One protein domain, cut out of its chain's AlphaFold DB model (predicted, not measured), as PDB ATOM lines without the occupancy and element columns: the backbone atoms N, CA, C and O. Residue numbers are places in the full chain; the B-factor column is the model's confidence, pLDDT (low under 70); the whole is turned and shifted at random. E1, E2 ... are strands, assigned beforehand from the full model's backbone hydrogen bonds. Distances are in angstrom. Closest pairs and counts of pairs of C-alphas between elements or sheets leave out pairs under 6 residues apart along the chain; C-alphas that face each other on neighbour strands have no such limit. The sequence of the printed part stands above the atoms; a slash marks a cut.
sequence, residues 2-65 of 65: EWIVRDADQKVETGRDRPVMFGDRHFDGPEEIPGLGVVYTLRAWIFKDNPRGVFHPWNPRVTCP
ATOM      1  N   GLU A   2      32.840  62.504  93.995       94.12
ATOM      2  CA  GLU A   2      33.575  62.570  95.258       94.12
ATOM      3  C   GLU A   2      34.369  61.279  95.474       94.12
ATOM      4  O   GLU A   2      33.847  60.184  95.264       94.12
ATOM      5  N   TRP A   3      35.629  61.429  95.879       95.62
ATOM      6  CA  TRP A   3      36.490  60.351  96.358       95.62
ATOM      7  C   TRP A   3      36.808  60.589  97.829       95.62
ATOM      8  O   TRP A   3      37.099  61.720  98.218       95.62
ATOM      9  N   ILE A   4      36.792  59.516  98.622       96.94
ATOM     10  CA  ILE A   4      37.103  59.533 100.054       96.94
ATOM     11  C   ILE A   4      38.117  58.424 100.325       96.94
ATOM     12  O   ILE A   4      37.896  57.275  99.945       96.94
ATOM     13  N   VAL A   5      39.221  58.768 100.985       97.69
ATOM     14  CA  VAL A   5      40.272  57.823 101.386       97.69
ATOM     15  C   VAL A   5      40.546  58.021 102.869       97.69
ATOM     16  O   VAL A   5      40.736  59.150 103.308       97.69
ATOM     17  N   ARG A   6      40.549  56.941 103.655       97.75
ATOM     18  CA  ARG A   6      40.898  57.017 105.079       97.75
ATOM     19  C   ARG A   6      42.377  57.337 105.235       97.75
ATOM     20  O   ARG A   6      43.200  56.717 104.568       97.75
ATOM     21  N   ASP A   7      42.673  58.276 106.120       97.69
ATOM     22  CA  ASP A   7      44.034  58.576 106.542       97.69
ATOM     23  C   ASP A   7      44.615  57.385 107.318       97.69
ATOM     24  O   ASP A   7      43.926  56.784 108.150       97.69
ATOM     25  N   ALA A   8      45.845  56.986 107.002       97.62
ATOM     26  CA  ALA A   8      46.401  55.726 107.480       97.62
ATOM     27  C   ALA A   8      46.711  55.749 108.981       97.62
ATOM     28  O   ALA A   8      46.558  54.719 109.641       97.62
ATOM     29  N   ASP A   9      47.139  56.896 109.523       96.62
ATOM     30  CA  ASP A   9      47.464  57.051 110.945       96.62
ATOM     31  C   ASP A   9      46.375  57.748 111.775       96.62
ATOM     32  O   ASP A   9      46.519  57.846 112.996       96.62
ATOM     33  N   GLN A  10      45.258  58.112 111.137       97.44
ATOM     34  CA  GLN A  10      44.078  58.748 111.729       97.44
ATOM     35  C   GLN A  10      44.423  60.025 112.508       97.44
ATOM     36  O   GLN A  10      43.926  60.245 113.615       97.44
ATOM     37  N   LYS A  11      45.281  60.869 111.930       97.25
ATOM     38  CA  LYS A  11      45.753  62.116 112.541       97.25
ATOM     39  C   LYS A  11      45.619  63.272 111.564       97.25
ATOM     40  O   LYS A  11      46.102  63.230 110.440       97.25
ATOM     41  N   VAL A  12      44.971  64.346 112.004       97.00
ATOM     42  CA  VAL A  12      44.735  65.527 111.156       97.00
ATOM     43  C   VAL A  12      46.005  66.363 110.946       97.00
ATOM     44  O   VAL A  12      46.071  67.193 110.043       97.00
ATOM     45  N   GLU A  13      47.026  66.158 111.779       96.56
ATOM     46  CA  GLU A  13      48.286  66.904 111.784       96.56
ATOM     47  C   GLU A  13      49.333  66.324 110.822       96.56
ATOM     48  O   GLU A  13      50.324  66.986 110.496       96.56
ATOM     49  N   THR A  14      49.150  65.076 110.395       95.25
ATOM     50  CA  THR A  14      50.028  64.366 109.462       95.25
ATOM     51  C   THR A  14      49.449  64.401 108.051       95.25
ATOM     52  O   THR A  14      48.346  64.868 107.807       95.25
ATOM     53  N   GLY A  15      50.268  64.057 107.059       95.00
ATOM     54  CA  GLY A  15      49.872  64.203 105.656       95.00
ATOM     55  C   GLY A  15      50.755  63.456 104.665       95.00
ATOM     56  O   GLY A  15      50.793  63.828 103.491       95.00
ATOM     57  N   ARG A  16      51.570  62.505 105.142       95.38
ATOM     58  CA  ARG A  16      52.634  61.876 104.333       95.38
ATOM     59  C   ARG A  16      52.093  60.837 103.355       95.38
ATOM     60  O   ARG A  16      52.739  60.549 102.356       95.38
ATOM     61  N   ASP A  17      50.930  60.294 103.657       95.88
ATOM     62  CA  ASP A  17      50.177  59.297 102.906       95.88
ATOM     63  C   ASP A  17      49.084  59.927 102.024       95.88
ATOM     64  O   ASP A  17      48.277  59.209 101.434       95.88
ATOM     65  N   ARG A  18      49.078  61.265 101.885       97.75
ATOM     66  CA  ARG A  18      48.119  61.998 101.050       97.75
ATOM     67  C   ARG A  18      48.117  61.458  99.611       97.75
ATOM     68  O   ARG A  18      49.129  61.596  98.916       97.75
ATOM     69  N   PRO A  19      46.980  60.932  99.122       97.81
ATOM     70  CA  PRO A  19      46.890  60.412  97.766       97.81
ATOM     71  C   PRO A  19      47.062  61.502  96.704       97.81
ATOM     72  O   PRO A  19      46.707  62.668  96.908       97.81
ATOM     73  N   VAL A  20      47.554  61.087  95.536       97.12
ATOM     74  CA  VAL A  20      47.662  61.909  94.326       97.12
ATOM     75  C   VAL A  20      46.936  61.198  93.191       97.12
ATOM     76  O   VAL A  20      47.098  59.995  92.999       97.12
ATOM     77  N   MET A  21      46.123  61.934  92.438       95.06
ATOM     78  CA  MET A  21      45.470  61.448  91.221       95.06
ATOM     79  C   MET A  21      45.598  62.482  90.106       95.06
ATOM     80  O   MET A  21      45.954  63.630  90.343       95.06
ATOM     81  N   PHE A  22      45.289  62.072  88.873       93.88
ATOM     82  CA  PHE A  22      45.271  62.962  87.706       93.88
ATOM     83  C   PHE A  22      46.601  63.699  87.468       93.88
ATOM     84  O   PHE A  22      46.609  64.860  87.075       93.88
ATOM     85  N   GLY A  23      47.722  63.006  87.697       93.50
ATOM     86  CA  GLY A  23      49.062  63.579  87.611       93.50
ATOM     87  C   GLY A  23      49.528  64.078  88.972       93.50
ATOM     88  O   GLY A  23      50.053  63.296  89.756       93.50
ATOM     89  N   ASP A  24      49.325  65.360  89.247       94.62
ATOM     90  CA  ASP A  24      49.857  66.093  90.401       94.62
ATOM     91  C   ASP A  24      48.769  66.609  91.360       94.62
ATOM     92  O   ASP A  24      49.061  67.312  92.332       94.62
ATOM     93  N   ARG A  25      47.496  66.246  91.146       94.94
ATOM     94  CA  ARG A  25      46.412  66.659  92.042       94.94
ATOM     95  C   ARG A  25      46.419  65.816  93.312       94.94
ATOM     96  O   ARG A  25      45.895  64.704  93.367       94.94
ATOM     97  N   HIS A  26      46.963  66.408  94.364       96.88
ATOM     98  CA  HIS A  26      46.817  65.941  95.739       96.88
ATOM     99  C   HIS A  26      45.356  65.982  96.194       96.88
ATOM    100  O   HIS A  26      44.596  66.815  95.716       96.88
ATOM    101  N   PHE A  27      44.961  65.131  97.133       97.38
ATOM    102  CA  PHE A  27      43.654  65.247  97.792       97.38
ATOM    103  C   PHE A  27      43.634  66.394  98.814       97.38
ATOM    104  O   PHE A  27      44.680  66.830  99.296       97.38
ATOM    105  N   ASP A  28      42.441  66.866  99.167       95.62
ATOM    106  CA  ASP A  28      42.223  67.821 100.253       95.62
ATOM    107  C   ASP A  28      42.181  67.084 101.609       95.62
ATOM    108  O   ASP A  28      41.836  65.899 101.669       95.62
ATOM    109  N   GLY A  29      42.530  67.775 102.698       94.94
ATOM    110  CA  GLY A  29      42.648  67.192 104.041       94.94
ATOM    111  C   GLY A  29      44.094  66.838 104.438       94.94
ATOM    112  O   GLY A  29      45.037  67.342 103.809       94.94
ATOM    113  N   PRO A  30      44.299  65.990 105.464       97.19
ATOM    114  CA  PRO A  30      43.275  65.183 106.132       97.19
ATOM    115  C   PRO A  30      42.325  66.017 107.005       97.19
ATOM    116  O   PRO A  30      42.694  67.073 107.509       97.19
ATOM    117  N   GLU A  31      41.088  65.552 107.156       97.19
ATOM    118  CA  GLU A  31      40.041  66.183 107.969       97.19
ATOM    119  C   GLU A  31      39.241  65.103 108.706       97.19
ATOM    120  O   GLU A  31      38.969  64.038 108.148       97.19
ATOM    121  N   GLU A  32      38.854  65.360 109.958       97.81
ATOM    122  CA  GLU A  32      37.948  64.476 110.691       97.81
ATOM    123  C   GLU A  32      36.499  64.708 110.246       97.81
ATOM    124  O   GLU A  32      35.930  65.780 110.451       97.81
ATOM    125  N   ILE A  33      35.883  63.679 109.664       95.44
ATOM    126  CA  ILE A  33      34.477  63.701 109.261       95.44
ATOM    127  C   ILE A  33      33.681  62.747 110.164       95.44
ATOM    128  O   ILE A  33      33.988  61.547 110.208       95.44
ATOM    129  N   PRO A  34      32.622  63.224 110.853       96.50
ATOM    130  CA  PRO A  34      31.788  62.381 111.706       96.50
ATOM    131  C   PRO A  34      31.282  61.125 110.986       96.50
ATOM    132  O   PRO A  34      30.719  61.191 109.894       96.50
ATOM    133  N   GLY A  35      31.502  59.960 111.601       96.06
ATOM    134  CA  GLY A  35      31.134  58.650 111.047       96.06
ATOM    135  C   GLY A  35      32.125  58.069 110.028       96.06
ATOM    136  O   GLY A  35      32.077  56.869 109.758       96.06
ATOM    137  N   LEU A  36      33.058  58.870 109.504       95.50
ATOM    138  CA  LEU A  36      34.105  58.419 108.584       95.50
ATOM    139  C   LEU A  36      35.507  58.441 109.205       95.50
ATOM    140  O   LEU A  36      36.369  57.721 108.709       95.50
ATOM    141  N   GLY A  37      35.723  59.159 110.309       97.88
ATOM    142  CA  GLY A  37      37.044  59.328 110.922       97.88
ATOM    143  C   GLY A  37      37.886  60.350 110.159       97.88
ATOM    144  O   GLY A  37      37.337  61.199 109.456       97.88
ATOM    145  N   VAL A  38      39.210  60.266 110.278       98.19
ATOM    146  CA  VAL A  38      40.125  61.160 109.554       98.19
ATOM    147  C   VAL A  38      40.274  60.679 108.113       98.19
ATOM    148  O   VAL A  38      40.624  59.520 107.859       98.19
ATOM    149  N   VAL A  39      39.962  61.545 107.152       98.31
ATOM    150  CA  VAL A  39      39.932  61.201 105.728       98.31
ATOM    151  C   VAL A  39      40.525  62.300 104.852       98.31
ATOM    152  O   VAL A  39      40.466  63.487 105.164       98.31
ATOM    153  N   TYR A  40      41.038  61.886 103.701       98.12
ATOM    154  CA  TYR A  40      41.288  62.734 102.547       98.12
ATOM    155  C   TYR A  40      40.068  62.733 101.633       98.12
ATOM    156  O   TYR A  40      39.452  61.686 101.404       98.12
ATOM    157  N   THR A  41      39.753  63.885 101.042       96.88
ATOM    158  CA  THR A  41      38.672  63.999 100.055       96.88
ATOM    159  C   THR A  41      39.165  64.618  98.756       96.88
ATOM    160  O   THR A  41      40.064  65.453  98.745       96.88
ATOM    161  N   LEU A  42      38.580  64.210  97.634       96.25
ATOM    162  CA  LEU A  42      38.740  64.913  96.366       96.25
ATOM    163  C   LEU A  42      37.363  65.107  95.749       96.25
ATOM    164  O   LEU A  42      36.607  64.152  95.578       96.25
ATOM    165  N   ARG A  43      37.033  66.352  95.403       95.38
ATOM    166  CA  ARG A  43      35.737  66.711  94.822       95.38
ATOM    167  C   ARG A  43      35.930  67.265  93.425       95.38
ATOM    168  O   ARG A  43      36.761  68.139  93.212       95.38
ATOM    169  N   ALA A  44      35.137  66.763  92.484       94.56
ATOM    170  CA  ALA A  44      35.125  67.230  91.107       94.56
ATOM    171  C   ALA A  44      33.725  67.678  90.676       94.56
ATOM    172  O   ALA A  44      32.739  66.937  90.807       94.56
ATOM    173  N   TRP A  45      33.662  68.871  90.097       95.00
ATOM    174  CA  TRP A  45      32.516  69.415  89.391       95.00
ATOM    175  C   TRP A  45      32.469  68.859  87.964       95.00
ATOM    176  O   TRP A  45      33.263  69.248  87.115       95.00
ATOM    177  N   ILE A  46      31.523  67.958  87.686       93.25
ATOM    178  CA  ILE A  46      31.466  67.205  86.415       93.25
ATOM    179  C   ILE A  46      30.295  67.597  85.503       93.25
ATOM    180  O   ILE A  46      30.068  66.951  84.489       93.25
ATOM    181  N   PHE A  47      29.513  68.613  85.876       91.75
ATOM    182  CA  PHE A  47      28.274  68.940  85.164       91.75
ATOM    183  C   PHE A  47      28.465  69.919  83.996       91.75
ATOM    184  O   PHE A  47      27.959  69.692  82.903       91.75
ATOM    185  N   LYS A  48      29.169  71.031  84.234       93.06
ATOM    186  CA  LYS A  48      29.429  72.120  83.270       93.06
ATOM    187  C   LYS A  48      30.830  72.660  83.488       93.06
ATOM    188  O   LYS A  48      31.271  72.673  84.635       93.06
ATOM    189  N   ASP A  49      31.455  73.214  82.455       95.62
ATOM    190  CA  ASP A  49      32.763  73.854  82.590       95.62
ATOM    191  C   ASP A  49      32.765  74.884  83.720       95.62
ATOM    192  O   ASP A  49      32.000  75.862  83.733       95.62
ATOM    193  N   ASN A  50      33.617  74.625  84.707       96.50
ATOM    194  CA  ASN A  50      33.813  75.508  85.837       96.50
ATOM    195  C   ASN A  50      34.977  76.448  85.510       96.50
ATOM    196  O   ASN A  50      36.101  75.964  85.383       96.50
ATOM    197  N   PRO A  51      34.760  77.773  85.405       96.62
ATOM    198  CA  PRO A  51      35.847  78.716  85.140       96.62
ATOM    199  C   PRO A  51      36.908  78.738  86.243       96.62
ATOM    200  O   PRO A  51      38.003  79.236  86.015       96.62
ATOM    201  N   ARG A  52      36.597  78.218  87.436       95.38
ATOM    202  CA  ARG A  52      37.581  78.047  88.508       95.38
ATOM    203  C   ARG A  52      38.389  76.758  88.351       95.38
ATOM    204  O   ARG A  52      39.467  76.666  88.906       95.38
ATOM    205  N   GLY A  53      37.908  75.792  87.569       94.31
ATOM    206  CA  GLY A  53      38.525  74.483  87.365       94.31
ATOM    207  C   GLY A  53      37.672  73.332  87.906       94.31
ATOM    208  O   GLY A  53      36.804  73.520  88.761       94.31
ATOM    209  N   VAL A  54      37.922  72.122  87.400       94.94
ATOM    210  CA  VAL A  54      37.119  70.920  87.694       94.94
ATOM    211  C   VAL A  54      37.131  70.531  89.177       94.94
ATOM    212  O   VAL A  54      36.133  70.022  89.668       94.94
ATOM    213  N   PHE A  55      38.209  70.813  89.917       94.81
ATOM    214  CA  PHE A  55      38.328  70.464  91.341       94.81
ATOM    215  C   PHE A  55      37.829  71.549  92.303       94.81
ATOM    216  O   PHE A  55      37.996  71.422  93.513       94.81
ATOM    217  N   HIS A  56      37.200  72.612  91.790       93.00
ATOM    218  CA  HIS A  56      36.504  73.566  92.645       93.00
ATOM    219  C   HIS A  56      35.080  73.074  92.929       93.00
ATOM    220  O   HIS A  56      34.341  72.778  91.985       93.00
ATOM    221  N   PRO A  57      34.656  73.033  94.205       87.12
ATOM    222  CA  PRO A  57      33.392  72.409  94.600       87.12
ATOM    223  C   PRO A  57      32.153  73.163  94.099       87.12
ATOM    224  O   PRO A  57      31.075  72.584  94.017       87.12
ATOM    225  N   TRP A  58      32.298  74.442  93.739       90.00
ATOM    226  CA  TRP A  58      31.205  75.289  93.273       90.00
ATOM    227  C   TRP A  58      31.543  75.979  91.949       90.00
ATOM    228  O   TRP A  58      32.667  76.456  91.752       90.00
ATOM    229  N   ASN A  59      30.553  76.056  91.055       94.44
ATOM    230  CA  ASN A  59      30.651  76.746  89.773       94.44
ATOM    231  C   ASN A  59      29.879  78.080  89.822       94.44
ATOM    232  O   ASN A  59      28.651  78.050  89.898       94.44
ATOM    233  N   PRO A  60      30.555  79.243  89.694       94.06
ATOM    234  CA  PRO A  60      29.906  80.555  89.770       94.06
ATOM    235  C   PRO A  60      28.901  80.845  88.659       94.06
ATOM    236  O   PRO A  60      28.140  81.799  88.761       94.06
ATOM    237  N   ARG A  61      28.904  80.049  87.588       94.50
ATOM    238  CA  ARG A  61      27.962  80.182  86.473       94.50
ATOM    239  C   ARG A  61      26.673  79.388  86.686       94.50
ATOM    240  O   ARG A  61      25.806  79.417  85.818       94.50
ATOM    241  N   VAL A  62      26.559  78.632  87.779       93.75
ATOM    242  CA  VAL A  62      25.354  77.866  88.114       93.75
ATOM    243  C   VAL A  62      24.689  78.493  89.331       93.75
ATOM    244  O   VAL A  62      25.242  78.485  90.427       93.75
ATOM    245  N   THR A  63      23.491  79.029  89.120       91.00
ATOM    246  CA  THR A  63      22.653  79.674  90.137       91.00
ATOM    247  C   THR A  63      21.283  78.996  90.184       91.00
ATOM    248  O   THR A  63      20.804  78.507  89.158       91.00
ATOM    249  N   CYS A  64      20.653  78.958  91.360       86.75
ATOM    250  CA  CYS A  64      19.248  78.562  91.471       86.75
ATOM    251  C   CYS A  64      18.357  79.640  90.818       86.75
ATOM    252  O   CYS A  64      18.665  80.820  91.013       86.75
ATOM    253  N   PRO A  65      17.326  79.261  90.038       78.94
ATOM    254  CA  PRO A  65      16.325  80.194  89.519       78.94
ATOM    255  C   PRO A  65      15.573  80.940  90.623       78.94
ATOM    256  O   PRO A  65      15.387  80.343  91.710       78.94
TER     257      PRO A  65
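AT A GLANCE: This is residues 2 to 65 of the 65 residues of an uncharacterized protein of Streptomyces hawaiiensis (UniProt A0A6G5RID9). With little regular structure, this is a small, strongly twisted three-stranded sheet with two long stretches that hold no named element: a loop, residues 7 to 27, that leaves the end of E1 and runs back alongside the sheet to E2, and a tail, residues 44 to 65, that follows E3, folds back once and then extends away from the sheet. The 64 printed residues hold three named strands, E1, E2, E3, and no named helix; the order E1 - E3 - E2 is antiparallel, the class all strand. It is loose, radius of gyration of the C-alphas 13.8 A, spanning 43 by 28 by 16 A.

IN THESE COORDINATES: E3, residues 37 to 43, measures 17.8 A and ends at C-alpha 43 (35.737, 66.711, 94.822). E1, residues 2 to 6, begins at C-alpha 2 (33.575, 62.570, 95.258). E2 is residues 28 to 33.

HOW THE PARTS SIT: E3 is the inner strand. E1 is antiparallel to it at 152 degrees, with N 3 and O 42 2.9 A apart. E2 and E3 form a hairpin at 136 degrees, with N 28 and O 41 2.8 A apart. E1 and E2 are apart. Residues 20 to 21 pair antiparallel with residues 25 to 26.

THE WHOLE: The C-alphas farthest apart, Asp 9 and Pro 65, are 44.3 A apart. The link E1 to E2 is long. The printed part has no cut, and no printed residue is under 70 in pLDDT.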